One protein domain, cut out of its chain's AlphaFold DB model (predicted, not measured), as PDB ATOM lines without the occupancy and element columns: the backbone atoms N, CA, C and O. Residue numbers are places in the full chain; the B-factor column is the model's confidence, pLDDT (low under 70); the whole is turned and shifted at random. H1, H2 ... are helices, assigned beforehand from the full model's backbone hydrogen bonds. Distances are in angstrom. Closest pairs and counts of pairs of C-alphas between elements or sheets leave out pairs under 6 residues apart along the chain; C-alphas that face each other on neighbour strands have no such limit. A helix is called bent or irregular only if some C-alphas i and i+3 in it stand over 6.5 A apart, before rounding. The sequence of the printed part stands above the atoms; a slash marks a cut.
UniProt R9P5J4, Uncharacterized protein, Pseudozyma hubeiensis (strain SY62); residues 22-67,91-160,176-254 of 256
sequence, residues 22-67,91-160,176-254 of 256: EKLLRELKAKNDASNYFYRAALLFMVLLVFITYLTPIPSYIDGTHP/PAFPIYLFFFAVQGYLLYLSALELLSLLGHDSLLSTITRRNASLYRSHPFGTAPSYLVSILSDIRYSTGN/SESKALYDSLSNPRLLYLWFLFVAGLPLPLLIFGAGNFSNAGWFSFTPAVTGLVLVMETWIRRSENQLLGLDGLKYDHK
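Overview. This is residues 22 to 67, 91 to 160 and 176 to 254 of the 256 residues of an uncharacterized protein of Pseudozyma hubeiensis (strain SY62) (UniProt R9P5J4). A long, slender bundle of four helices lies along one axis, with the two longest, H1 and H10, side by side, H3 along both of them, and the shorter H8 packed on H3 and H10. Over one stretch of this bundle H6 and H7 form a side lobe, H4 folds back beside residues 112 to 116 of H3 with H5 packed on H4, and H9 packs on residues 213 to 220 of H10. The printed part has 195 residues with ten named helices, H1 to H10 in chain order, and no named strand: all helix. It is only just compact, close to loose, with a radius of gyration of the C-alphas of 19.5 A, and spans 73 by 35 by 29 A.

Along the chain. H1, residues 22 to 55, begins at C-alpha 22 (1.079, -1.759, 43.762) and is 49.3 A long. H2 is residues 58 to 62. H3, residues 92 to 117, is 36.8 A long. H4 is residues 121 to 128 and H5 residues 132 to 137. H6, residues 145 to 158, is 20.3 A long and only just irregular: C-alphas 146 and 149 are 6.7 A apart. H7 is residues 176 to 186, H8 residues 188 to 200 and H9 residues 202 to 209. H10, residues 213 to 252, is 56.7 A long, has a kink of 36 degrees near residue 220 and ends at C-alpha 252 (-8.596, -6.209, 54.539).

Arrangement. H1, H3, H8 and H10 form an up and down bundle, each running against the one before it in the chain. H1 touches H3 with residues 40 to 54 alone, closest at the C-alphas of Leu 44 and Ala 111, 6.0 A. H1 touches H10 at a shallow tilt of 11 degrees, closest at the C-alphas of Leu 43 and Val 229, 6.4 A. H8 touches H10, closest at the C-alphas of Gly 200 and Pro 223, 5.0 A, while H1 and H8 are apart. H6 touches H8 about perpendicular at 74 degrees, closest at the C-alphas of Leu 151 and Tyr 192, 7.0 A. H9 and H10 are a hairpin, closest at the C-alphas of Pro 204 and Ala 216, 4.5 A. H3 and H4 are another, closest at the C-alphas of Leu 115 and Leu 124, 6.7 A. H4 touches H5, closest at the C-alphas of Ser 125 and Ala 132, 5.3 A. H7 and H8 touch only at the corner. H2 is close to but not clearly touching H3, the C-alphas of Tyr 61 and Phe 93 being closest at 6.0 A. Every O i to N i+4 pair is within hydrogen-bond range in H1, H2, H3, H4, H8 and H9, against 1 of 2 in H5, 8 of 10 in H6, 5 of 7 in H7 and 30 of 36 in H10.

Size, cuts and confidence. The C-alphas farthest apart, those of Gly 64 and Lys 254, are 73.5 A apart. Residues 68 to 90 and 161 to 175 are not printed, with gaps of 12.9 A and 15.7 A between the C-alphas. Of the links that are printed whole, none is long. The mean pLDDT of the printed part is 82.5; 32 residues are under 70, among them 132 to 137, 176 to 185 and 246 to 254.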
ATOM      1  N   GLU A  22       1.124  -3.220  43.881       78.75
ATOM      2  CA  GLU A  22       1.079  -1.759  43.762       78.75
ATOM      3  C   GLU A  22       1.501  -1.272  42.379       78.75
ATOM      4  O   GLU A  22       0.895  -0.342  41.837       78.75
ATOM      5  N   LYS A  23       2.534  -1.887  41.799       83.25
ATOM      6  CA  LYS A  23       3.002  -1.544  40.455       83.25
ATOM      7  C   LYS A  23       1.945  -1.875  39.402       83.25
ATOM      8  O   LYS A  23       1.648  -1.017  38.573       83.25
ATOM      9  N   LEU A  24       1.342  -3.062  39.480       80.38
ATOM     10  CA  LEU A  24       0.244  -3.477  38.604       80.38
ATOM     11  C   LEU A  24      -0.959  -2.541  38.743       80.38
ATOM     12  O   LEU A  24      -1.484  -2.065  37.743       80.38
ATOM     13  N   LEU A  25      -1.357  -2.201  39.969       80.38
ATOM     14  CA  LEU A  25      -2.499  -1.324  40.219       80.38
ATOM     15  C   LEU A  25      -2.251   0.108  39.719       80.38
ATOM     16  O   LEU A  25      -3.154   0.723  39.153       80.38
ATOM     17  N   ARG A  26      -1.025   0.637  39.849       84.38
ATOM     18  CA  ARG A  26      -0.645   1.930  39.246       84.38
ATOM     19  C   ARG A  26      -0.658   1.876  37.720       84.38
ATOM     20  O   ARG A  26      -1.141   2.818  37.097       84.38
ATOM     21  N   GLU A  27      -0.158   0.798  37.122       84.88
ATOM     22  CA  GLU A  27      -0.170   0.626  35.666       84.88
ATOM     23  C   GLU A  27      -1.602   0.509  35.125       84.88
ATOM     24  O   GLU A  27      -1.943   1.148  34.127       84.88
ATOM     25  N   LEU A  28      -2.461  -0.243  35.819       82.00
ATOM     26  CA  LEU A  28      -3.880  -0.371  35.499       82.00
ATOM     27  C   LEU A  28      -4.602   0.972  35.608       82.00
ATOM     28  O   LEU A  28      -5.321   1.337  34.680       82.00
ATOM     29  N   LYS A  29      -4.367   1.737  36.683       85.19
ATOM     30  CA  LYS A  29      -4.919   3.094  36.838       85.19
ATOM     31  C   LYS A  29      -4.467   4.010  35.695       85.19
ATOM     32  O   LYS A  29      -5.313   4.583  35.024       85.19
ATOM     33  N   ALA A  30      -3.170   4.056  35.384       87.00
ATOM     34  CA  ALA A  30      -2.645   4.905  34.310       87.00
ATOM     35  C   ALA A  30      -3.212   4.546  32.921       87.00
ATOM     36  O   ALA A  30      -3.560   5.434  32.139       87.00
ATOM     37  N   LYS A  31      -3.335   3.249  32.607       86.19
ATOM     38  CA  LYS A  31      -3.954   2.779  31.354       86.19
ATOM     39  C   LYS A  31      -5.449   3.097  31.297       86.19
ATOM     40  O   LYS A  31      -5.949   3.469  30.229       86.19
ATOM     41  N   ASN A  32      -6.151   2.965  32.422       86.94
ATOM     42  CA  ASN A  32      -7.566   3.305  32.509       86.94
ATOM     43  C   ASN A  32      -7.778   4.810  32.318       86.94
ATOM     44  O   ASN A  32      -8.576   5.204  31.476       86.94
ATOM     45  N   ASP A  33      -6.992   5.650  32.993       87.62
ATOM     46  CA  ASP A  33      -7.068   7.110  32.882       87.62
ATOM     47  C   ASP A  33      -6.821   7.589  31.444       87.62
ATOM     48  O   ASP A  33      -7.569   8.421  30.924       87.62
ATOM     49  N   ALA A  34      -5.824   7.016  30.760       88.31
ATOM     50  CA  ALA A  34      -5.547   7.323  29.356       88.31
ATOM     51  C   ALA A  34      -6.714   6.930  28.431       88.31
ATOM     52  O   ALA A  34      -7.091   7.692  27.536       88.31
ATOM     53  N   SER A  35      -7.314   5.760  28.666       88.75
ATOM     54  CA  SER A  35      -8.468   5.282  27.895       88.75
ATOM     55  C   SER A  35      -9.703   6.150  28.151       88.75
ATOM     56  O   SER A  35     -10.362   6.584  27.207       88.75
ATOM     57  N   ASN A  36      -9.976   6.479  29.414       91.62
ATOM     58  CA  ASN A  36     -11.085   7.337  29.832       91.62
ATOM     59  C   ASN A  36     -10.967   8.734  29.224       91.62
ATOM     60  O   ASN A  36     -11.957   9.274  28.725       91.62
ATOM     61  N   TYR A  37      -9.755   9.298  29.199       92.69
ATOM     62  CA  TYR A  37      -9.484  10.562  28.521       92.69
ATOM     63  C   TYR A  37      -9.830  10.482  27.030       92.69
ATOM     64  O   TYR A  37     -10.548  11.343  26.517       92.69
ATOM     65  N   PHE A  38      -9.377   9.433  26.337       93.31
ATOM     66  CA  PHE A  38      -9.665   9.246  24.915       93.31
ATOM     67  C   PHE A  38     -11.170   9.109  24.640       93.31
ATOM     68  O   PHE A  38     -11.691   9.800  23.763       93.31
ATOM     69  N   TYR A  39     -11.889   8.288  25.414       93.00
ATOM     70  CA  TYR A  39     -13.339   8.132  25.267       93.00
ATOM     71  C   TYR A  39     -14.083   9.453  25.485       93.00
ATOM     72  O   TYR A  39     -14.926   9.828  24.668       93.00
ATOM     73  N   ARG A  40     -13.741  10.198  26.542       94.19
ATOM     74  CA  ARG A  40     -14.343  11.508  26.830       94.19
ATOM     75  C   ARG A  40     -14.030  12.537  25.733       94.19
ATOM     76  O   ARG A  40     -14.912  13.307  25.360       94.19
ATOM     77  N   ALA A  41     -12.824  12.519  25.161       93.75
ATOM     78  CA  ALA A  41     -12.451  13.389  24.043       93.75
ATOM     79  C   ALA A  41     -13.203  13.041  22.744       93.75
ATOM     80  O   ALA A  41     -13.678  13.938  22.049       93.75
ATOM     81  N   ALA A  42     -13.366  11.751  22.436       95.44
ATOM     82  CA  ALA A  42     -14.144  11.296  21.284       95.44
ATOM     83  C   ALA A  42     -15.628  11.685  21.407       95.44
ATOM     84  O   ALA A  42     -16.234  12.144  20.439       95.44
ATOM     85  N   LEU A  43     -16.202  11.574  22.608       95.25
ATOM     86  CA  LEU A  43     -17.567  12.023  22.886       95.25
ATOM     87  C   LEU A  43     -17.716  13.541  22.739       95.25
ATOM     88  O   LEU A  43     -18.681  14.002  22.134       95.25
ATOM     89  N   LEU A  44     -16.747  14.320  23.229       94.88
ATOM     90  CA  LEU A  44     -16.732  15.772  23.033       94.88
ATOM     91  C   LEU A  44     -16.711  16.119  21.538       94.88
ATOM     92  O   LEU A  44     -17.450  16.994  21.091       94.88
ATOM     93  N   PHE A  45     -15.909  15.398  20.753       95.88
ATOM     94  CA  PHE A  45     -15.876  15.556  19.303       95.88
ATOM     95  C   PHE A  45     -17.231  15.234  18.653       95.88
ATOM     96  O   PHE A  45     -17.697  16.010  17.822       95.88
ATOM     97  N   MET A  46     -17.915  14.163  19.072       95.75
ATOM     98  CA  MET A  46     -19.276  13.864  18.605       95.75
ATOM     99  C   MET A  46     -20.264  14.989  18.941       95.75
ATOM    100  O   MET A  46     -21.033  15.398  18.073       95.75
ATOM    101  N   VAL A  47     -20.220  15.532  20.162       94.62
ATOM    102  CA  VAL A  47     -21.063  16.672  20.566       94.62
ATOM    103  C   VAL A  47     -20.814  17.885  19.663       94.62
ATOM    104  O   VAL A  47     -21.769  18.508  19.195       94.62
ATOM    105  N   LEU A  48     -19.550  18.191  19.356       94.44
ATOM    106  CA  LEU A  48     -19.187  19.279  18.443       94.44
ATOM    107  C   LEU A  48     -19.689  19.035  17.014       94.44
ATOM    108  O   LEU A  48     -20.193  19.965  16.386       94.44
ATOM    109  N   LEU A  49     -19.604  17.802  16.510       95.62
ATOM    110  CA  LEU A  49     -20.132  17.454  15.189       95.62
ATOM    111  C   LEU A  49     -21.647  17.662  15.106       95.62
ATOM    112  O   LEU A  49     -22.125  18.215  14.113       95.62
ATOM    113  N   VAL A  50     -22.405  17.282  16.140       94.25
ATOM    114  CA  VAL A  50     -23.855  17.545  16.179       94.25
ATOM    115  C   VAL A  50     -24.127  19.047  16.205       94.25
ATOM    116  O   VAL A  50     -25.007  19.522  15.491       94.25
ATOM    117  N   PHE A  51     -23.330  19.815  16.949       91.50
ATOM    118  CA  PHE A  51     -23.450  21.272  16.970       91.50
ATOM    119  C   PHE A  51     -23.242  21.884  15.578       91.50
ATOM    120  O   PHE A  51     -24.053  22.692  15.132       91.50
ATOM    121  N   ILE A  52     -22.198  21.453  14.858       92.94
ATOM    122  CA  ILE A  52     -21.948  21.866  13.470       92.94
ATOM    123  C   ILE A  52     -23.124  21.457  12.583       92.94
ATOM    124  O   ILE A  52     -23.607  22.276  11.807       92.94
ATOM    125  N   THR A  53     -23.622  20.230  12.740       90.94
ATOM    126  CA  THR A  53     -24.762  19.697  11.982       90.94
ATOM    127  C   THR A  53     -26.007  20.558  12.165       90.94
ATOM    128  O   THR A  53     -26.720  20.803  11.205       90.94
ATOM    129  N   TYR A  54     -26.261  21.100  13.354       90.25
ATOM    130  CA  TYR A  54     -27.377  22.026  13.557       90.25
ATOM    131  C   TYR A  54     -27.120  23.454  13.068       90.25
ATOM    132  O   TYR A  54     -28.054  24.233  12.910       90.25
ATOM    133  N   LEU A  55     -25.876  23.832  12.794       89.31
ATOM    134  CA  LEU A  55     -25.586  25.120  12.169       89.31
ATOM    135  C   LEU A  55     -25.716  25.058  10.640       89.31
ATOM    136  O   LEU A  55     -25.990  26.087  10.022       89.31
ATOM    137  N   THR A  56     -25.559  23.880  10.022       88.06
ATOM    138  CA  THR A  56     -25.535  23.740   8.553       88.06
ATOM    139  C   THR A  56     -26.783  24.232   7.816       88.06
ATOM    140  O   THR A  56     -26.593  24.801   6.742       88.06
ATOM    141  N   PRO A  57     -28.031  24.091   8.309       83.31
ATOM    142  CA  PRO A  57     -29.192  24.539   7.546       83.31
ATOM    143  C   PRO A  57     -29.499  26.032   7.742       83.31
ATOM    144  O   PRO A  57     -30.314  26.582   7.001       83.31
ATOM    145  N   ILE A  58     -28.854  26.721   8.698       83.31
ATOM    146  CA  ILE A  58     -29.122  28.140   8.994       83.31
ATOM    147  C   ILE A  58     -28.968  29.032   7.747       83.31
ATOM    148  O   ILE A  58     -29.904  29.783   7.474       83.31
ATOM    149  N   PRO A  59     -27.879  28.945   6.951       83.50
ATOM    150  CA  PRO A  59     -27.752  29.732   5.726       83.50
ATOM    151  C   PRO A  59     -28.909  29.490   4.752       83.50
ATOM    152  O   PRO A  59     -29.539  30.440   4.309       83.50
ATOM    153  N   SER A  60     -29.286  28.229   4.512       77.44
ATOM    154  CA  SER A  60     -30.396  27.904   3.606       77.44
ATOM    155  C   SER A  60     -31.766  28.379   4.097       77.44
ATOM    156  O   SER A  60     -32.643  28.658   3.283       77.44
ATOM    157  N   TYR A  61     -31.976  28.493   5.413       75.00
ATOM    158  CA  TYR A  61     -33.189  29.114   5.948       75.00
ATOM    159  C   TYR A  61     -33.185  30.638   5.766       75.00
ATOM    160  O   TYR A  61     -34.245  31.209   5.521       75.00
ATOM    161  N   ILE A  62     -32.021  31.292   5.875       76.56
ATOM    162  CA  ILE A  62     -31.865  32.739   5.650       76.56
ATOM    163  C   ILE A  62     -32.054  33.079   4.166       76.56
ATOM    164  O   ILE A  62     -32.757  34.033   3.844       76.56
ATOM    165  N   ASP A  63     -31.484  32.261   3.279       73.56
ATOM    166  CA  ASP A  63     -31.580  32.418   1.823       73.56
ATOM    167  C   ASP A  63     -32.949  31.976   1.269       73.56
ATOM    168  O   ASP A  63     -33.227  32.133   0.081       73.56
ATOM    169  N   GLY A  64     -33.817  31.405   2.114       67.44
ATOM    170  CA  GLY A  64     -35.152  30.926   1.743       67.44
ATOM    171  C   GLY A  64     -35.164  29.638   0.911       67.44
ATOM    172  O   GLY A  64     -36.238  29.131   0.596       67.44
ATOM    173  N   THR A  65     -33.999  29.070   0.596       72.69
ATOM    174  CA  THR A  65     -33.845  27.884  -0.260       72.69
ATOM    175  C   THR A  65     -34.036  26.557   0.477       72.69
ATOM    176  O   THR A  65     -33.948  25.495  -0.141       72.69
ATOM    177  N   HIS A  66     -34.228  26.576   1.800       70.31
ATOM    178  CA  HIS A  66     -34.433  25.353   2.574       70.31
ATOM    179  C   HIS A  66     -35.758  24.681   2.169       70.31
ATOM    180  O   HIS A  66     -36.782  25.354   2.156       70.31
ATOM    181  N   PRO A  67     -35.799  23.360   1.915       68.56
ATOM    182  CA  PRO A  67     -37.021  22.677   1.470       68.56
ATOM    183  C   PRO A  67     -38.179  22.798   2.473       68.56
ATOM    184  O   PRO A  67     -39.348  22.740   2.104       68.56
ATOM    185  N   PRO A  91     -42.951  30.993   9.397       56.53
ATOM    186  CA  PRO A  91     -41.629  31.213   9.957       56.53
ATOM    187  C   PRO A  91     -41.075  29.891  10.533       56.53
ATOM    188  O   PRO A  91     -40.880  29.745  11.740       56.53
ATOM    189  N   ALA A  92     -40.805  28.915   9.662       69.19
ATOM    190  CA  ALA A  92     -40.137  27.659   9.964       69.19
ATOM    191  C   ALA A  92     -38.745  27.936  10.534       69.19
ATOM    192  O   ALA A  92     -38.289  27.214  11.413       69.19
ATOM    193  N   PHE A  93     -38.114  29.041  10.122       74.50
ATOM    194  CA  PHE A  93     -36.837  29.477  10.667       74.50
ATOM    195  C   PHE A  93     -36.905  29.856  12.162       74.50
ATOM    196  O   PHE A  93     -36.135  29.289  12.930       74.50
ATOM    197  N   PRO A  94     -37.824  30.717  12.650       81.06
ATOM    198  CA  PRO A  94     -38.029  30.911  14.091       81.06
ATOM    199  C   PRO A  94     -38.346  29.642  14.888       81.06
ATOM    200  O   PRO A  94     -37.836  29.484  15.998       81.06
ATOM    201  N   ILE A  95     -39.139  28.720  14.333       80.44
ATOM    202  CA  ILE A  95     -39.426  27.427  14.981       80.44
ATOM    203  C   ILE A  95     -38.142  26.590  15.075       80.44
ATOM    204  O   ILE A  95     -37.809  26.074  16.143       80.44
ATOM    205  N   TYR A  96     -37.386  26.519  13.980       83.38
ATOM    206  CA  TYR A  96     -36.087  25.863  13.929       83.38
ATOM    207  C   TYR A  96     -35.114  26.475  14.937       83.38
ATOM    208  O   TYR A  96     -34.503  25.741  15.705       83.38
ATOM    209  N   LEU A  97     -35.002  27.805  14.994       86.25
ATOM    210  CA  LEU A  97     -34.132  28.512  15.934       86.25
ATOM    211  C   LEU A  97     -34.502  28.228  17.385       86.25
ATOM    212  O   LEU A  97     -33.607  28.075  18.210       86.25
ATOM    213  N   PHE A  98     -35.792  28.130  17.707       88.06
ATOM    214  CA  PHE A  98     -36.226  27.749  19.047       88.06
ATOM    215  C   PHE A  98     -35.782  26.319  19.388       88.06
ATOM    216  O   PHE A  98     -35.182  26.093  20.439       88.06
ATOM    217  N   PHE A  99     -36.005  25.358  18.488       87.06
ATOM    218  CA  PHE A  99     -35.585  23.971  18.700       87.06
ATOM    219  C   PHE A  99     -34.065  23.814  18.751       87.06
ATOM    220  O   PHE A  99     -33.545  23.125  19.630       87.06
ATOM    221  N   PHE A 100     -33.355  24.512  17.869       89.81
ATOM    222  CA  PHE A 100     -31.905  24.628  17.875       89.81
ATOM    223  C   PHE A 100     -31.399  25.231  19.184       89.81
ATOM    224  O   PHE A 100     -30.466  24.693  19.767       89.81
ATOM    225  N   ALA A 101     -32.015  26.301  19.689       92.25
ATOM    226  CA  ALA A 101     -31.604  26.924  20.941       92.25
ATOM    227  C   ALA A 101     -31.786  25.971  22.127       92.25
ATOM    228  O   ALA A 101     -30.884  25.852  22.951       92.25
ATOM    229  N   VAL A 102     -32.913  25.253  22.200       92.44
ATOM    230  CA  VAL A 102     -33.173  24.290  23.282       92.44
ATOM    231  C   VAL A 102     -32.206  23.105  23.215       92.44
ATOM    232  O   VAL A 102     -31.509  22.830  24.190       92.44
ATOM    233  N   GLN A 103     -32.118  22.422  22.071       93.25
ATOM    234  CA  GLN A 103     -31.260  21.240  21.920       93.25
ATOM    235  C   GLN A 103     -29.770  21.605  21.938       93.25
ATOM    236  O   GLN A 103     -28.967  20.955  22.605       93.25
ATOM    237  N   GLY A 104     -29.402  22.701  21.277       93.00
ATOM    238  CA  GLY A 104     -28.054  23.261  21.298       93.00
ATOM    239  C   GLY A 104     -27.626  23.676  22.702       93.00
ATOM    240  O   GLY A 104     -26.481  23.440  23.080       93.00
ATOM    241  N   TYR A 105     -28.535  24.208  23.524       94.62
ATOM    242  CA  TYR A 105     -28.233  24.497  24.924       94.62
ATOM    243  C   TYR A 105     -27.961  23.222  25.737       94.62
ATOM    244  O   TYR A 105     -27.008  23.193  26.515       94.62
ATOM    245  N   LEU A 106     -28.719  22.140  25.524       94.75
ATOM    246  CA  LEU A 106     -28.445  20.848  26.172       94.75
ATOM    247  C   LEU A 106     -27.098  20.252  25.732       94.75
ATOM    248  O   LEU A 106     -26.332  19.782  26.577       94.75
ATOM    249  N   LEU A 107     -26.767  20.326  24.438       94.38
ATOM    250  CA  LEU A 107     -25.454  19.921  23.918       94.38
ATOM    251  C   LEU A 107     -24.325  20.763  24.512       94.38
ATOM    252  O   LEU A 107     -23.296  20.218  24.904       94.38
ATOM    253  N   TYR A 108     -24.526  22.075  24.627       94.31
ATOM    254  CA  TYR A 108     -23.570  22.980  25.255       94.31
ATOM    255  C   TYR A 108     -23.311  22.596  26.717       94.31
ATOM    256  O   TYR A 108     -22.158  22.474  27.131       94.31
ATOM    257  N   LEU A 109     -24.367  22.327  27.488       93.56
ATOM    258  CA  LEU A 109     -24.251  21.854  28.868       93.56
ATOM    259  C   LEU A 109     -23.524  20.503  28.972       93.56
ATOM    260  O   LEU A 109     -22.690  20.325  29.860       93.56
ATOM    261  N   SER A 110     -23.788  19.576  28.047       92.94
ATOM    262  CA  SER A 110     -23.084  18.290  27.970       92.94
ATOM    263  C   SER A 110     -21.597  18.463  27.632       92.94
ATOM    264  O   SER A 110     -20.749  17.824  28.257       92.94
ATOM    265  N   ALA A 111     -21.260  19.370  26.711       93.25
ATOM    266  CA  ALA A 111     -19.878  19.686  26.355       93.25
ATOM    267  C   ALA A 111     -19.098  20.285  27.535       93.25
ATOM    268  O   ALA A 111     -17.946  19.910  27.761       93.25
ATOM    269  N   LEU A 112     -19.718  21.184  28.309       91.75
ATOM    270  CA  LEU A 112     -19.101  21.738  29.518       91.75
ATOM    271  C   LEU A 112     -18.822  20.651  30.562       91.75
ATOM    272  O   LEU A 112     -17.736  20.634  31.141       91.75
ATOM    273  N   GLU A 113     -19.760  19.725  30.778       90.94
ATOM    274  CA  GLU A 113     -19.546  18.618  31.715       90.94
ATOM    275  C   GLU A 113     -18.424  17.691  31.239       90.94
ATOM    276  O   GLU A 113     -17.554  17.336  32.032       90.94
ATOM    277  N   LEU A 114     -18.367  17.365  29.944       90.88
ATOM    278  CA  LEU A 114     -17.269  16.579  29.370       90.88
ATOM    279  C   LEU A 114     -15.909  17.275  29.527       90.88
ATOM    280  O   LEU A 114     -14.936  16.625  29.904       90.88
ATOM    281  N   LEU A 115     -15.832  18.589  29.297       90.44
ATOM    282  CA  LEU A 115     -14.607  19.372  29.513       90.44
ATOM    283  C   LEU A 115     -14.158  19.350  30.980       90.44
ATOM    284  O   LEU A 115     -12.968  19.186  31.252       90.44
ATOM    285  N   SER A 116     -15.104  19.462  31.914       88.81
ATOM    286  CA  SER A 116     -14.856  19.328  33.356       88.81
ATOM    287  C   SER A 116     -14.358  17.924  33.722       88.81
ATOM    288  O   SER A 116     -13.400  17.779  34.480       88.81
ATOM    289  N   LEU A 117     -14.943  16.870  33.142       87.81
ATOM    290  CA  LEU A 117     -14.524  15.478  33.355       87.81
ATOM    291  C   LEU A 117     -13.160  15.143  32.725       87.81
ATOM    292  O   LEU A 117     -12.496  14.204  33.166       87.81
ATOM    293  N   LEU A 118     -12.735  15.897  31.712       88.62
ATOM    294  CA  LEU A 118     -11.393  15.821  31.128       88.62
ATOM    295  C   LEU A 118     -10.342  16.612  31.929       88.62
ATOM    296  O   LEU A 118      -9.153  16.492  31.644       88.62
ATOM    297  N   GLY A 119     -10.760  17.425  32.905       85.00
ATOM    298  CA  GLY A 119      -9.864  18.284  33.683       85.00
ATOM    299  C   GLY A 119      -9.412  19.555  32.955       85.00
ATOM    300  O   GLY A 119      -8.466  20.207  33.400       85.00
ATOM    301  N   HIS A 120     -10.083  19.949  31.864       87.88
ATOM    302  CA  HIS A 120      -9.782  21.168  31.088       87.88
ATOM    303  C   HIS A 120     -10.389  22.429  31.724       87.88
ATOM    304  O   HIS A 120     -11.052  23.241  31.078       87.88
ATOM    305  N   ASP A 121     -10.138  22.610  33.017       80.94
ATOM    306  CA  ASP A 121     -10.745  23.654  33.849       80.94
ATOM    307  C   ASP A 121     -10.357  25.082  33.432       80.94
ATOM    308  O   ASP A 121     -11.141  26.016  33.603       80.94
ATOM    309  N   SER A 122      -9.159  25.266  32.870       82.25
ATOM    310  CA  SER A 122      -8.691  26.552  32.331       82.25
ATOM    311  C   SER A 122      -9.441  26.957  31.059       82.25
ATOM    312  O   SER A 122      -9.759  28.128  30.849       82.25
ATOM    313  N   LEU A 123      -9.753  25.979  30.213       84.31
ATOM    314  CA  LEU A 123     -10.539  26.179  29.002       84.31
ATOM    315  C   LEU A 123     -11.992  26.477  29.391       84.31
ATOM    316  O   LEU A 123     -12.591  27.438  28.906       84.31
ATOM    317  N   LEU A 124     -12.520  25.717  30.352       84.31
ATOM    318  CA  LEU A 124     -13.865  25.900  30.878       84.31
ATOM    319  C   LEU A 124     -14.047  27.292  31.500       84.31
ATOM    320  O   LEU A 124     -15.004  27.981  31.151       84.31
ATOM    321  N   SER A 125     -13.116  27.746  32.346       83.38
ATOM    322  CA  SER A 125     -13.179  29.085  32.948       83.38
ATOM    323  C   SER A 125     -13.113  30.211  31.915       83.38
ATOM    324  O   SER A 125     -13.761  31.243  32.088       83.38
ATOM    325  N   THR A 126     -12.393  29.996  30.811       86.38
ATOM    326  CA  THR A 126     -12.318  30.942  29.690       86.38
ATOM    327  C   THR A 126     -13.651  31.030  28.945       86.38
ATOM    328  O   THR A 126     -14.139  32.133  28.692       86.38
ATOM    329  N   ILE A 127     -14.273  29.886  28.635       84.88
ATOM    330  CA  ILE A 127     -15.565  29.829  27.930       84.88
ATOM    331  C   ILE A 127     -16.673  30.444  28.783       84.88
ATOM    332  O   ILE A 127     -17.444  31.280  28.312       84.88
ATOM    333  N   THR A 128     -16.764  30.043  30.048       81.62
ATOM    334  CA  THR A 128     -17.881  30.434  30.913       81.62
ATOM    335  C   THR A 128     -17.653  31.766  31.619       81.62
ATOM    336  O   THR A 128     -18.582  32.292  32.237       81.62
ATOM    337  N   ARG A 129     -16.431  32.315  31.539       81.69
ATOM    338  CA  ARG A 129     -15.967  33.508  32.271       81.69
ATOM    339  C   ARG A 129     -16.187  33.399  33.782       81.69
ATOM    340  O   ARG A 129     -16.391  34.403  34.464       81.69
ATOM    341  N   ARG A 130     -16.192  32.173  34.311       74.31
ATOM    342  CA  ARG A 130     -16.409  31.862  35.729       74.31
ATOM    343  C   ARG A 130     -15.194  31.147  36.295       74.31
ATOM    344  O   ARG A 130     -14.515  30.401  35.600       74.31
ATOM    345  N   ASN A 131     -14.947  31.339  37.588       73.12
ATOM    346  CA  ASN A 131     -13.881  30.624  38.278       73.12
ATOM    347  C   ASN A 131     -14.129  29.112  38.236       73.12
ATOM    348  O   ASN A 131     -15.197  28.646  38.631       73.12
ATOM    349  N   ALA A 132     -13.112  28.351  37.827       64.00
ATOM    350  CA  ALA A 132     -13.164  26.890  37.766       64.00
ATOM    351  C   ALA A 132     -13.520  26.246  39.121       64.00
ATOM    352  O   ALA A 132     -14.182  25.212  39.180       64.00
ATOM    353  N   SER A 133     -13.137  26.897  40.225       62.62
ATOM    354  CA  SER A 133     -13.459  26.456  41.585       62.62
ATOM    355  C   SER A 133     -14.962  26.385  41.866       62.62
ATOM    356  O   SER A 133     -15.381  25.545  42.662       62.62
ATOM    357  N   LEU A 134     -15.789  27.191  41.192       62.16
ATOM    358  CA  LEU A 134     -17.243  27.174  41.375       62.16
ATOM    359  C   LEU A 134     -17.852  25.838  40.919       62.16
ATOM    360  O   LEU A 134     -18.715  25.303  41.609       62.16
ATOM    361  N   TYR A 135     -17.329  25.241  39.847       61.91
ATOM    362  CA  TYR A 135     -17.776  23.936  39.330       61.91
ATOM    363  C   TYR A 135     -17.317  22.746  40.178       61.91
ATOM    364  O   TYR A 135     -17.896  21.663  40.131       61.91
ATOM    365  N   ARG A 136     -16.265  22.936  40.980       62.97
ATOM    366  CA  ARG A 136     -15.822  21.938  41.962       62.97
ATOM    367  C   ARG A 136     -16.565  22.062  43.292       62.97
ATOM    368  O   ARG A 136     -16.563  21.113  44.067       62.97
ATOM    369  N   SER A 137     -17.176  23.216  43.563       62.28
ATOM    370  CA  SER A 137     -17.760  23.516  44.874       62.28
ATOM    371  C   SER A 137     -19.097  22.819  45.137       62.28
ATOM    372  O   SER A 137     -19.403  22.539  46.293       62.28
ATOM    373  N   HIS A 138     -19.877  22.502  44.096       75.50
ATOM    374  CA  HIS A 138     -21.146  21.788  44.239       75.50
ATOM    375  C   HIS A 138     -21.087  20.376  43.627       75.50
ATOM    376  O   HIS A 138     -20.414  20.152  42.619       75.50
ATOM    377  N   PRO A 139     -21.817  19.398  44.199       79.62
ATOM    378  CA  PRO A 139     -21.671  17.985  43.838       79.62
ATOM    379  C   PRO A 139     -22.072  17.666  42.386       79.62
ATOM    380  O   PRO A 139     -21.600  16.683  41.821       79.62
ATOM    381  N   PHE A 140     -22.909  18.505  41.767       83.62
ATOM    382  CA  PHE A 140     -23.436  18.332  40.405       83.62
ATOM    383  C   PHE A 140     -22.519  18.858  39.281       83.62
ATOM    384  O   PHE A 140     -22.992  19.103  38.175       83.62
ATOM    385  N   GLY A 141     -21.222  19.059  39.541       83.25
ATOM    386  CA  GLY A 141     -20.242  19.385  38.498       83.25
ATOM    387  C   GLY A 141     -20.512  20.730  37.823       83.25
ATOM    388  O   GLY A 141     -20.437  21.773  38.465       83.25
ATOM    389  N   THR A 142     -20.815  20.720  36.525       86.19
ATOM    390  CA  THR A 142     -21.078  21.944  35.743       86.19
ATOM    391  C   THR A 142     -22.544  22.362  35.675       86.19
ATOM    392  O   THR A 142     -22.867  23.338  34.992       86.19
ATOM    393  N   ALA A 143     -23.427  21.666  36.399       86.56
ATOM    394  CA  ALA A 143     -24.854  21.956  36.409       86.56
ATOM    395  C   ALA A 143     -25.149  23.441  36.711       86.56
ATOM    396  O   ALA A 143     -24.657  23.985  37.705       86.56
ATOM    397  N   PRO A 144     -25.981  24.110  35.894       87.06
ATOM    398  CA  PRO A 144     -26.452  25.455  36.182       87.06
ATOM    399  C   PRO A 144     -27.113  25.565  37.559       87.06
ATOM    400  O   PRO A 144     -27.860  24.682  37.974       87.06
ATOM    401  N   SER A 145     -26.917  26.696  38.240       84.94
ATOM    402  CA  SER A 145     -27.415  26.922  39.606       84.94
ATOM    403  C   SER A 145     -28.930  26.747  39.756       84.94
ATOM    404  O   SER A 145     -29.384  26.307  40.805       84.94
ATOM    405  N   TYR A 146     -29.710  27.041  38.710       86.75
ATOM    406  CA  TYR A 146     -31.164  26.856  38.716       86.75
ATOM    407  C   TYR A 146     -31.592  25.377  38.682       86.75
ATOM    408  O   TYR A 146     -32.715  25.070  39.064       86.75
ATOM    409  N   LEU A 147     -30.720  24.461  38.234       87.06
ATOM    410  CA  LEU A 147     -30.978  23.017  38.272       87.06
ATOM    411  C   LEU A 147     -30.557  22.388  39.594       87.06
ATOM    412  O   LEU A 147     -31.088  21.347  39.956       87.06
ATOM    413  N   VAL A 148     -29.612  22.991  40.322       86.62
ATOM    414  CA  VAL A 148     -29.012  22.367  41.510       86.62
ATOM    415  C   VAL A 148     -30.058  22.009  42.568       86.62
ATOM    416  O   VAL A 148     -29.962  20.927  43.139       86.62
ATOM    417  N   SER A 149     -31.065  22.855  42.808       86.19
ATOM    418  CA  SER A 149     -32.157  22.538  43.743       86.19
ATOM    419  C   SER A 149     -32.955  21.316  43.286       86.19
ATOM    420  O   SER A 149     -33.089  20.361  44.040       86.19
ATOM    421  N   ILE A 150     -33.373  21.293  42.019       87.38
ATOM    422  CA  ILE A 150     -34.138  20.190  41.420       87.38
ATOM    423  C   ILE A 150     -33.341  18.880  41.477       87.38
ATOM    424  O   ILE A 150     -33.858  17.851  41.900       87.38
ATOM    425  N   LEU A 151     -32.066  18.906  41.081       86.94
ATOM    426  CA  LEU A 151     -31.204  17.720  41.097       86.94
ATOM    427  C   LEU A 151     -30.929  17.238  42.529       86.94
ATOM    428  O   LEU A 151     -30.823  16.034  42.759       86.94
ATOM    429  N   SER A 152     -30.836  18.162  43.492       85.56
ATOM    430  CA  SER A 152     -30.716  17.825  44.914       85.56
ATOM    431  C   SER A 152     -31.973  17.123  45.412       85.56
ATOM    432  O   SER A 152     -31.860  16.047  45.994       85.56
ATOM    433  N   ASP A 153     -33.153  17.671  45.122       85.44
ATOM    434  CA  ASP A 153     -34.437  17.093  45.527       85.44
ATOM    435  C   ASP A 153     -34.642  15.699  44.924       85.44
ATOM    436  O   ASP A 153     -35.005  14.763  45.640       85.44
ATOM    437  N   ILE A 154     -34.332  15.528  43.633       83.00
ATOM    438  CA  ILE A 154     -34.378  14.218  42.971       83.00
ATOM    439  C   ILE A 154     -33.426  13.256  43.678       83.00
ATOM    440  O   ILE A 154     -33.856  12.181  44.086       83.00
ATOM    441  N   ARG A 155     -32.163  13.653  43.889       81.25
ATOM    442  CA  ARG A 155     -31.157  12.813  44.550       81.25
ATOM    443  C   ARG A 155     -31.597  12.380  45.948       81.25
ATOM    444  O   ARG A 155     -31.390  11.222  46.297       81.25
ATOM    445  N   TYR A 156     -32.192  13.275  46.737       76.12
ATOM    446  CA  TYR A 156     -32.716  12.945  48.066       76.12
ATOM    447  C   TYR A 156     -33.938  12.028  47.995       76.12
ATOM    448  O   TYR A 156     -34.040  11.097  48.790       76.12
ATOM    449  N   SER A 157     -34.837  12.241  47.031       72.69
ATOM    450  CA  SER A 157     -36.012  11.389  46.831       72.69
ATOM    451  C   SER A 157     -35.655   9.982  46.342       72.69
ATOM    452  O   SER A 157     -36.381   9.035  46.648       72.69
ATOM    453  N   THR A 158     -34.590   9.845  45.547       66.25
ATOM    454  CA  THR A 158     -34.099   8.557  45.030       66.25
ATOM    455  C   THR A 158     -33.056   7.909  45.932       66.25
ATOM    456  O   THR A 158     -32.760   6.730  45.762       66.25
ATOM    457  N   GLY A 159     -32.470   8.666  46.860       58.03
ATOM    458  CA  GLY A 159     -31.542   8.150  47.855       58.03
ATOM    459  C   GLY A 159     -32.244   7.189  48.807       58.03
ATOM    460  O   GLY A 159     -33.452   7.289  49.018       58.03
ATOM    461  N   ASN A 160     -31.480   6.247  49.363       53.00
ATOM    462  CA  ASN A 160     -31.973   5.255  50.312       53.00
ATOM    463  C   ASN A 160     -32.838   5.961  51.363       53.00
ATOM    464  O   ASN A 160     -32.325   6.753  52.159       53.00
ATOM    465  N   SER A 176     -29.552  -6.981  41.459       57.06
ATOM    466  CA  SER A 176     -28.286  -6.650  40.782       57.06
ATOM    467  C   SER A 176     -28.447  -5.645  39.629       57.06
ATOM    468  O   SER A 176     -27.575  -4.801  39.430       57.06
ATOM    469  N   GLU A 177     -29.569  -5.693  38.905       53.34
ATOM    470  CA  GLU A 177     -29.893  -4.764  37.813       53.34
ATOM    471  C   GLU A 177     -30.349  -3.387  38.318       53.34
ATOM    472  O   GLU A 177     -29.915  -2.356  37.801       53.34
ATOM    473  N   SER A 178     -31.158  -3.343  39.381       61.28
ATOM    474  CA  SER A 178     -31.583  -2.087  40.004       61.28
ATOM    475  C   SER A 178     -30.447  -1.401  40.757       61.28
ATOM    476  O   SER A 178     -30.466  -0.179  40.882       61.28
ATOM    477  N   LYS A 179     -29.413  -2.144  41.168       63.91
ATOM    478  CA  LYS A 179     -28.210  -1.597  41.802       63.91
ATOM    479  C   LYS A 179     -27.391  -0.729  40.849       63.91
ATOM    480  O   LYS A 179     -26.963   0.341  41.246       63.91
ATOM    481  N   ALA A 180     -27.225  -1.126  39.585       60.59
ATOM    482  CA  ALA A 180     -26.461  -0.330  38.618       60.59
ATOM    483  C   ALA A 180     -27.151   1.003  38.281       60.59
ATOM    484  O   ALA A 180     -26.507   2.051  38.215       60.59
ATOM    485  N   LEU A 181     -28.476   0.972  38.108       64.88
ATOM    486  CA  LEU A 181     -29.275   2.170  37.854       64.88
ATOM    487  C   LEU A 181     -29.289   3.069  39.100       64.88
ATOM    488  O   LEU A 181     -29.053   4.273  38.996       64.88
ATOM    489  N   TYR A 182     -29.449   2.477  40.282       67.94
ATOM    490  CA  TYR A 182     -29.377   3.173  41.564       67.94
ATOM    491  C   TYR A 182     -28.005   3.815  41.815       67.94
ATOM    492  O   TYR A 182     -27.934   4.996  42.146       67.94
ATOM    493  N   ASP A 183     -26.911   3.092  41.583       66.62
ATOM    494  CA  ASP A 183     -25.548   3.614  41.707       66.62
ATOM    495  C   ASP A 183     -25.330   4.780  40.729       66.62
ATOM    496  O   ASP A 183     -24.719   5.788  41.094       66.62
ATOM    497  N   SER A 184     -25.918   4.710  39.526       66.00
ATOM    498  CA  SER A 184     -25.874   5.816  38.564       66.00
ATOM    499  C   SER A 184     -26.656   7.052  39.030       66.00
ATOM    500  O   SER A 184     -26.154   8.168  38.916       66.00
ATOM    501  N   LEU A 185     -27.846   6.880  39.617       69.38
ATOM    502  CA  LEU A 185     -28.691   7.985  40.089       69.38
ATOM    503  C   LEU A 185     -28.218   8.565  41.429       69.38
ATOM    504  O   LEU A 185     -28.400   9.750  41.700       69.38
ATOM    505  N   SER A 186     -27.575   7.758  42.271       70.62
ATOM    506  CA  SER A 186     -27.016   8.211  43.548       70.62
ATOM    507  C   SER A 186     -25.833   9.168  43.356       70.62
ATOM    508  O   SER A 186     -25.562  10.025  44.214       70.62
ATOM    509  N   ASN A 187     -25.151   9.054  42.210       82.56
ATOM    510  CA  ASN A 187     -24.027   9.897  41.873       82.56
ATOM    511  C   ASN A 187     -24.494  11.223  41.243       82.56
ATOM    512  O   ASN A 187     -25.063  11.228  40.152       82.56
ATOM    513  N   PRO A 188     -24.199  12.374  41.873       85.00
ATOM    514  CA  PRO A 188     -24.745  13.668  41.469       85.00
ATOM    515  C   PRO A 188     -24.380  14.074  40.033       85.00
ATOM    516  O   PRO A 188     -25.214  14.625  39.321       85.00
ATOM    517  N   ARG A 189     -23.164  13.772  39.561       87.19
ATOM    518  CA  ARG A 189     -22.761  14.114  38.184       87.19
ATOM    519  C   ARG A 189     -23.438  13.230  37.130       87.19
ATOM    520  O   ARG A 189     -23.819  13.727  36.079       87.19
ATOM    521  N   LEU A 190     -23.636  11.940  37.416       88.19
ATOM    522  CA  LEU A 190     -24.393  11.051  36.524       88.19
ATOM    523  C   LEU A 190     -25.881  11.411  36.512       88.19
ATOM    524  O   LEU A 190     -26.494  11.408  35.452       88.19
ATOM    525  N   LEU A 191     -26.443  11.786  37.664       89.31
ATOM    526  CA  LEU A 191     -27.815  12.283  37.761       89.31
ATOM    527  C   LEU A 191     -28.018  13.551  36.915       89.31
ATOM    528  O   LEU A 191     -29.051  13.702  36.268       89.31
ATOM    529  N   TYR A 192     -27.018  14.435  36.858       91.88
ATOM    530  CA  TYR A 192     -27.039  15.584  35.952       91.88
ATOM    531  C   TYR A 192     -27.037  15.165  34.470       91.88
ATOM    532  O   TYR A 192     -27.850  15.670  33.698       91.88
ATOM    533  N   LEU A 193     -26.198  14.205  34.069       91.75
ATOM    534  CA  LEU A 193     -26.208  13.674  32.697       91.75
ATOM    535  C   LEU A 193     -27.538  12.987  32.345       91.75
ATOM    536  O   LEU A 193     -28.054  13.182  31.245       91.75
ATOM    537  N   TRP A 194     -28.133  12.252  33.288       91.81
ATOM    538  CA  TRP A 194     -29.480  11.686  33.161       91.81
ATOM    539  C   TRP A 194     -30.527  12.770  32.923       91.81
ATOM    540  O   TRP A 194     -31.366  12.629  32.034       91.81
ATOM    541  N   PHE A 195     -30.460  13.865  33.681       93.06
ATOM    542  CA  PHE A 195     -31.355  15.000  33.490       93.06
ATOM    543  C   PHE A 195     -31.218  15.591  32.081       93.06
ATOM    544  O   PHE A 195     -32.233  15.813  31.426       93.06
ATOM    545  N   LEU A 196     -29.991  15.802  31.589       94.06
ATOM    546  CA  LEU A 196     -29.760  16.317  30.233       94.06
ATOM    547  C   LEU A 196     -30.312  15.376  29.155       94.06
ATOM    548  O   LEU A 196     -30.957  15.839  28.215       94.06
ATOM    549  N   PHE A 197     -30.103  14.067  29.311       94.56
ATOM    550  CA  PHE A 197     -30.635  13.057  28.397       94.56
ATOM    551  C   PHE A 197     -32.169  13.083  28.361       94.56
ATOM    552  O   PHE A 197     -32.764  13.219  27.291       94.56
ATOM    553  N   VAL A 198     -32.818  13.031  29.529       94.38
ATOM    554  CA  VAL A 198     -34.286  13.053  29.631       94.38
ATOM    555  C   VAL A 198     -34.855  14.374  29.119       94.38
ATOM    556  O   VAL A 198     -35.863  14.361  28.421       94.38
ATOM    557  N   ALA A 199     -34.205  15.506  29.393       93.38
ATOM    558  CA  ALA A 199     -34.622  16.812  28.885       93.38
ATOM    559  C   ALA A 199     -34.514  16.927  27.352       93.38
ATOM    560  O   ALA A 199     -35.247  17.712  26.752       93.38
ATOM    561  N   GLY A 200     -33.640  16.143  26.713       92.38
ATOM    562  CA  GLY A 200     -33.467  16.122  25.258       92.38
ATOM    563  C   GLY A 200     -34.532  15.325  24.497       92.38
ATOM    564  O   GLY A 200     -34.712  15.556  23.301       92.38
ATOM    565  N   LEU A 201     -35.255  14.417  25.163       93.31
ATOM    566  CA  LEU A 201     -36.217  13.495  24.538       93.31
ATOM    567  C   LEU A 201     -37.567  14.107  24.114       93.31
ATOM    568  O   LEU A 201     -38.053  13.729  23.045       93.31
ATOM    569  N   PRO A 202     -38.210  15.014  24.881       92.50
ATOM    570  CA  PRO A 202     -39.564  15.466  24.578       92.50
ATOM    571  C   PRO A 202     -39.715  16.052  23.178       92.50
ATOM    572  O   PRO A 202     -40.691  15.766  22.499       92.50
ATOM    573  N   LEU A 203     -38.749  16.843  22.714       87.69
ATOM    574  CA  LEU A 203     -38.864  17.558  21.445       87.69
ATOM    575  C   LEU A 203     -38.831  16.606  20.230       87.69
ATOM    576  O   LEU A 203     -39.776  16.653  19.444       87.69
ATOM    577  N   PRO A 204     -37.855  15.688  20.079       88.44
ATOM    578  CA  PRO A 204     -37.896  14.677  19.021       88.44
ATOM    579  C   PRO A 204     -39.149  13.800  19.078       88.44
ATOM    580  O   PRO A 204     -39.724  13.495  18.036       88.44
ATOM    581  N   LEU A 205     -39.614  13.439  20.281       89.88
ATOM    582  CA  LEU A 205     -40.824  12.630  20.461       89.88
ATOM    583  C   LEU A 205     -42.102  13.379  20.065       89.88
ATOM    584  O   LEU A 205     -42.986  12.783  19.456       89.88
ATOM    585  N   LEU A 206     -42.200  14.676  20.364       85.62
ATOM    586  CA  LEU A 206     -43.322  15.515  19.937       85.62
ATOM    587  C   LEU A 206     -43.359  15.657  18.412       85.62
ATOM    588  O   LEU A 206     -44.422  15.518  17.813       85.62
ATOM    589  N   ILE A 207     -42.204  15.877  17.780       81.44
ATOM    590  CA  ILE A 207     -42.095  15.980  16.317       81.44
ATOM    591  C   ILE A 207     -42.437  14.637  15.652       81.44
ATOM    592  O   ILE A 207     -43.146  14.606  14.644       81.44
ATOM    593  N   PHE A 208     -41.998  13.525  16.250       81.31
ATOM    594  CA  PHE A 208     -42.356  12.177  15.812       81.31
ATOM    595  C   PHE A 208     -43.863  11.927  15.934       81.31
ATOM    596  O   PHE A 208     -44.493  11.472  14.983       81.31
ATOM    597  N   GLY A 209     -44.458  12.269  17.083       73.94
ATOM    598  CA  GLY A 209     -45.896  12.137  17.329       73.94
ATOM    599  C   GLY A 209     -46.751  13.011  16.407       73.94
ATOM    600  O   GLY A 209     -47.868  12.630  16.067       73.94
ATOM    601  N   ALA A 210     -46.208  14.138  15.944       77.50
ATOM    602  CA  ALA A 210     -46.817  14.995  14.929       77.50
ATOM    603  C   ALA A 210     -46.667  14.459  13.486       77.50
ATOM    604  O   ALA A 210     -47.155  15.090  12.551       77.50
ATOM    605  N   GLY A 211     -46.003  13.313  13.286       71.12
ATOM    606  CA  GLY A 211     -45.858  12.651  11.985       71.12
ATOM    607  C   GLY A 211     -44.684  13.137  11.126       71.12
ATOM    608  O   GLY A 211     -44.549  12.694   9.988       71.12
ATOM    609  N   ASN A 212     -43.809  14.011  11.643       76.25
ATOM    610  CA  ASN A 212     -42.632  14.489  10.910       76.25
ATOM    611  C   ASN A 212     -41.380  13.670  11.275       76.25
ATOM    612  O   ASN A 212     -40.534  14.080  12.069       76.25
ATOM    613  N   PHE A 213     -41.255  12.486  10.675       79.12
ATOM    614  CA  PHE A 213     -40.169  11.542  10.966       79.12
ATOM    615  C   PHE A 213     -38.772  12.065  10.610       79.12
ATOM    616  O   PHE A 213     -37.816  11.772  11.326       79.12
ATOM    617  N   SER A 214     -38.653  12.856   9.537       79.75
ATOM    618  CA  SER A 214     -37.375  13.431   9.099       79.75
ATOM    619  C   SER A 214     -36.807  14.369  10.167       79.75
ATOM    620  O   SER A 214     -35.690  14.169  10.651       79.75
ATOM    621  N   ASN A 215     -37.620  15.320  10.636       80.12
ATOM    622  CA  ASN A 215     -37.198  16.260  11.672       80.12
ATOM    623  C   ASN A 215     -37.083  15.610  13.045       80.12
ATOM    624  O   ASN A 215     -36.204  15.980  13.823       80.12
ATOM    625  N   ALA A 216     -37.910  14.608  13.347       83.06
ATOM    626  CA  ALA A 216     -37.738  13.820  14.561       83.06
ATOM    627  C   ALA A 216     -36.362  13.140  14.588       83.06
ATOM    628  O   ALA A 216     -35.653  13.237  15.589       83.06
ATOM    629  N   GLY A 217     -35.952  12.522  13.473       86.50
ATOM    630  CA  GLY A 217     -34.617  11.949  13.311       86.50
ATOM    631  C   GLY A 217     -33.520  13.002  13.465       86.50
ATOM    632  O   GLY A 217     -32.581  12.806  14.236       86.50
ATOM    633  N   TRP A 218     -33.682  14.162  12.831       88.06
ATOM    634  CA  TRP A 218     -32.724  15.265  12.922       88.06
ATOM    635  C   TRP A 218     -32.515  15.766  14.359       88.06
ATOM    636  O   TRP A 218     -31.390  15.872  14.856       88.06
ATOM    637  N   PHE A 219     -33.601  16.025  15.086       88.94
ATOM    638  CA  PHE A 219     -33.504  16.472  16.473       88.94
ATOM    639  C   PHE A 219     -33.143  15.336  17.443       88.94
ATOM    640  O   PHE A 219     -32.686  15.616  18.550       88.94
ATOM    641  N   SER A 220     -33.260  14.064  17.035       92.62
ATOM    642  CA  SER A 220     -32.852  12.914  17.855       92.62
ATOM    643  C   SER A 220     -31.335  12.785  18.042       92.62
ATOM    644  O   SER A 220     -30.904  12.114  18.979       92.62
ATOM    645  N   PHE A 221     -30.515  13.469  17.232       94.00
ATOM    646  CA  PHE A 221     -29.058  13.455  17.411       94.00
ATOM    647  C   PHE A 221     -28.624  13.947  18.797       94.00
ATOM    648  O   PHE A 221     -27.674  13.410  19.366       94.00
ATOM    649  N   THR A 222     -29.343  14.909  19.381       93.62
ATOM    650  CA  THR A 222     -29.035  15.409  20.728       93.62
ATOM    651  C   THR A 222     -29.256  14.361  21.821       93.62
ATOM    652  O   THR A 222     -28.288  14.030  22.514       93.62
ATOM    653  N   PRO A 223     -30.461  13.781  22.000       95.19
ATOM    654  CA  PRO A 223     -30.644  12.703  22.968       95.19
ATOM    655  C   PRO A 223     -29.788  11.470  22.646       95.19
ATOM    656  O   PRO A 223     -29.322  10.810  23.568       95.19
ATOM    657  N   ALA A 224     -29.500  11.178  21.373       95.38
ATOM    658  CA  ALA A 224     -28.616  10.070  21.014       95.38
ATOM    659  C   ALA A 224     -27.180  10.278  21.528       95.38
ATOM    660  O   ALA A 224     -26.642   9.411  22.218       95.38
ATOM    661  N   VAL A 225     -26.562  11.432  21.251       95.88
ATOM    662  CA  VAL A 225     -25.182  11.700  21.692       95.88
ATOM    663  C   VAL A 225     -25.102  11.905  23.203       95.88
ATOM    664  O   VAL A 225     -24.209  11.351  23.841       95.88
ATOM    665  N   THR A 226     -26.046  12.625  23.811       93.69
ATOM    666  CA  THR A 226     -26.102  12.752  25.282       93.69
ATOM    667  C   THR A 226     -26.338  11.403  25.972       93.69
ATOM    668  O   THR A 226     -25.746  11.142  27.019       93.69
ATOM    669  N   GLY A 227     -27.122  10.507  25.366       94.25
ATOM    670  CA  GLY A 227     -27.294   9.129  25.824       94.25
ATOM    671  C   GLY A 227     -26.001   8.318  25.743       94.25
ATOM    672  O   GLY A 227     -25.651   7.635  26.702       94.25
ATOM    673  N   LEU A 228     -25.234   8.442  24.654       95.38
ATOM    674  CA  LEU A 228     -23.904   7.826  24.551       95.38
ATOM    675  C   LEU A 228     -22.945   8.354  25.623       95.38
ATOM    676  O   LEU A 228     -22.237   7.563  26.245       95.38
ATOM    677  N   VAL A 229     -22.956   9.665  25.886       94.38
ATOM    678  CA  VAL A 229     -22.169  10.275  26.970       94.38
ATOM    679  C   VAL A 229     -22.536   9.665  28.320       94.38
ATOM    680  O   VAL A 229     -21.652   9.253  29.071       94.38
ATOM    681  N   LEU A 230     -23.832   9.563  28.612       93.31
ATOM    682  CA  LEU A 230     -24.341   8.984  29.850       93.31
ATOM    683  C   LEU A 230     -23.936   7.511  30.013       93.31
ATOM    684  O   LEU A 230     -23.456   7.124  31.079       93.31
ATOM    685  N   VAL A 231     -24.108   6.693  28.971       91.81
ATOM    686  CA  VAL A 231     -23.763   5.262  28.997       91.81
ATOM    687  C   VAL A 231     -22.265   5.074  29.214       91.81
ATOM    688  O   VAL A 231     -21.863   4.332  30.111       91.81
ATOM    689  N   MET A 232     -21.438   5.789  28.450       92.50
ATOM    690  CA  MET A 232     -19.985   5.693  28.562       92.50
ATOM    691  C   MET A 232     -19.489   6.154  29.931       92.50
ATOM    692  O   MET A 232     -18.697   5.453  30.552       92.50
ATOM    693  N   GLU A 233     -19.982   7.278  30.453       90.81
ATOM    694  CA  GLU A 233     -19.580   7.757  31.781       90.81
ATOM    695  C   GLU A 233     -20.065   6.813  32.897       90.81
ATOM    696  O   GLU A 233     -19.370   6.618  33.896       90.81
ATOM    697  N   THR A 234     -21.215   6.156  32.713       89.25
ATOM    698  CA  THR A 234     -21.685   5.103  33.628       89.25
ATOM    699  C   THR A 234     -20.734   3.902  33.625       89.25
ATOM    700  O   THR A 234     -20.400   3.378  34.690       89.25
ATOM    701  N   TRP A 235     -20.252   3.475  32.455       87.94
ATOM    702  CA  TRP A 235     -19.278   2.382  32.341       87.94
ATOM    703  C   TRP A 235     -17.902   2.751  32.895       87.94
ATOM    704  O   TRP A 235     -17.324   1.950  33.630       87.94
ATOM    705  N   ILE A 236     -17.415   3.963  32.614       88.81
ATOM    706  CA  ILE A 236     -16.154   4.478  33.163       88.81
ATOM    707  C   ILE A 236     -16.203   4.444  34.692       88.81
ATOM    708  O   ILE A 236     -15.323   3.871  35.327       88.81
ATOM    709  N   ARG A 237     -17.281   4.951  35.296       84.88
ATOM    710  CA  ARG A 237     -17.426   4.957  36.760       84.88
ATOM    711  C   ARG A 237     -17.567   3.576  37.358       84.88
ATOM    712  O   ARG A 237     -17.057   3.321  38.444       84.88
ATOM    713  N   ARG A 238     -18.249   2.666  36.663       83.44
ATOM    714  CA  ARG A 238     -18.312   1.269  37.090       83.44
ATOM    715  C   ARG A 238     -16.913   0.649  37.123       83.44
ATOM    716  O   ARG A 238     -16.592  -0.025  38.097       83.44
ATOM    717  N   SER A 239     -16.087   0.921  36.113       83.06
ATOM    718  CA  SER A 239     -14.688   0.479  36.066       83.06
ATOM    719  C   SER A 239     -13.837   1.129  37.167       83.06
ATOM    720  O   SER A 239     -13.114   0.428  37.875       83.06
ATOM    721  N   GLU A 240     -13.968   2.440  37.387       83.25
ATOM    722  CA  GLU A 240     -13.271   3.158  38.465       83.25
ATOM    723  C   GLU A 240     -13.643   2.604  39.852       83.25
ATOM    724  O   GLU A 240     -12.761   2.344  40.668       83.25
ATOM    725  N   ASN A 241     -14.926   2.334  40.103       79.69
ATOM    726  CA  ASN A 241     -15.387   1.733  41.358       79.69
ATOM    727  C   ASN A 241     -14.846   0.310  41.561       79.69
ATOM    728  O   ASN A 241     -14.528  -0.065  42.687       79.69
ATOM    729  N   GLN A 242     -14.716  -0.484  40.493       78.44
ATOM    730  CA  GLN A 242     -14.097  -1.813  40.564       78.44
ATOM    731  C   GLN A 242     -12.602  -1.724  40.897       78.44
ATOM    732  O   GLN A 242     -12.123  -2.481  41.740       78.44
ATOM    733  N   LEU A 243     -11.877  -0.767  40.305       76.56
ATOM    734  CA  LEU A 243     -10.469  -0.510  40.627       76.56
ATOM    735  C   LEU A 243     -10.281  -0.009  42.066       76.56
ATOM    736  O   LEU A 243      -9.324  -0.404  42.727       76.56
ATOM    737  N   LEU A 244     -11.189   0.833  42.568       76.12
ATOM    738  CA  LEU A 244     -11.195   1.267  43.970       76.12
ATOM    739  C   LEU A 244     -11.511   0.111  44.926       76.12
ATOM    740  O   LEU A 244     -10.883   0.004  45.975       76.12
ATOM    741  N   GLY A 245     -12.441  -0.774  44.557       72.19
ATOM    742  CA  GLY A 245     -12.723  -1.995  45.312       72.19
ATOM    743  C   GLY A 245     -11.503  -2.915  45.399       72.19
ATOM    744  O   GLY A 245     -11.198  -3.427  46.473       72.19
ATOM    745  N   LEU A 246     -10.757  -3.054  44.300       69.38
ATOM    746  CA  LEU A 246      -9.502  -3.808  44.266       69.38
ATOM    747  C   LEU A 246      -8.424  -3.189  45.175       69.38
ATOM    748  O   LEU A 246      -7.708  -3.914  45.860       69.38
ATOM    749  N   ASP A 247      -8.340  -1.857  45.227       65.12
ATOM    750  CA  ASP A 247      -7.456  -1.128  46.151       65.12
ATOM    751  C   ASP A 247      -7.889  -1.313  47.621       65.12
ATOM    752  O   ASP A 247      -7.054  -1.400  48.517       65.12
ATOM    753  N   GLY A 248      -9.196  -1.432  47.882       64.88
ATOM    754  CA  GLY A 248      -9.757  -1.700  49.212       64.88
ATOM    755  C   GLY A 248      -9.421  -3.092  49.756       64.88
ATOM    756  O   GLY A 248      -9.055  -3.217  50.924       64.88
ATOM    757  N   LEU A 249      -9.445  -4.123  48.902       63.91
ATOM    758  CA  LEU A 249      -9.103  -5.509  49.270       63.91
ATOM    759  C   LEU A 249      -7.659  -5.659  49.787       63.91
ATOM    760  O   LEU A 249      -7.364  -6.560  50.571       63.91
ATOM    761  N   LYS A 250      -6.763  -4.737  49.418       58.56
ATOM    762  CA  LYS A 250      -5.401  -4.649  49.968       58.56
ATOM    763  C   LYS A 250      -5.385  -4.402  51.481       58.56
ATOM    764  O   LYS A 250      -4.461  -4.848  52.164       58.56
ATOM    765  N   TYR A 251      -6.353  -3.648  52.004       51.94
ATOM    766  CA  TYR A 251      -6.391  -3.255  53.413       51.94
ATOM    767  C   TYR A 251      -7.023  -4.325  54.304       51.94
ATOM    768  O   TYR A 251      -6.540  -4.508  55.420       51.94
ATOM    769  N   ASP A 252      -7.993  -5.092  53.796       51.31
ATOM    770  CA  ASP A 252      -8.596  -6.209  54.539       51.31
ATOM    771  C   ASP A 252      -7.576  -7.323  54.835       51.31
ATOM    772  O   ASP A 252      -7.576  -7.891  55.928       51.31
ATOM    773  N   HIS A 253      -6.629  -7.573  53.923       47.62
ATOM    774  CA  HIS A 253      -5.545  -8.543  54.132       47.62
ATOM    775  C   HIS A 253      -4.504  -8.127  55.187       47.62
ATOM    776  O   HIS A 253      -3.728  -8.970  55.627       47.62
ATOM    777  N   LYS A 254      -4.457  -6.852  55.603       43.19
ATOM    778  CA  LYS A 254      -3.562  -6.382  56.681       43.19
ATOM    779  C   LYS A 254      -4.204  -6.416  58.070       43.19
ATOM    780  O   LYS A 254      -3.493  -6.218  59.053       43.19
TER     781      LYS A 254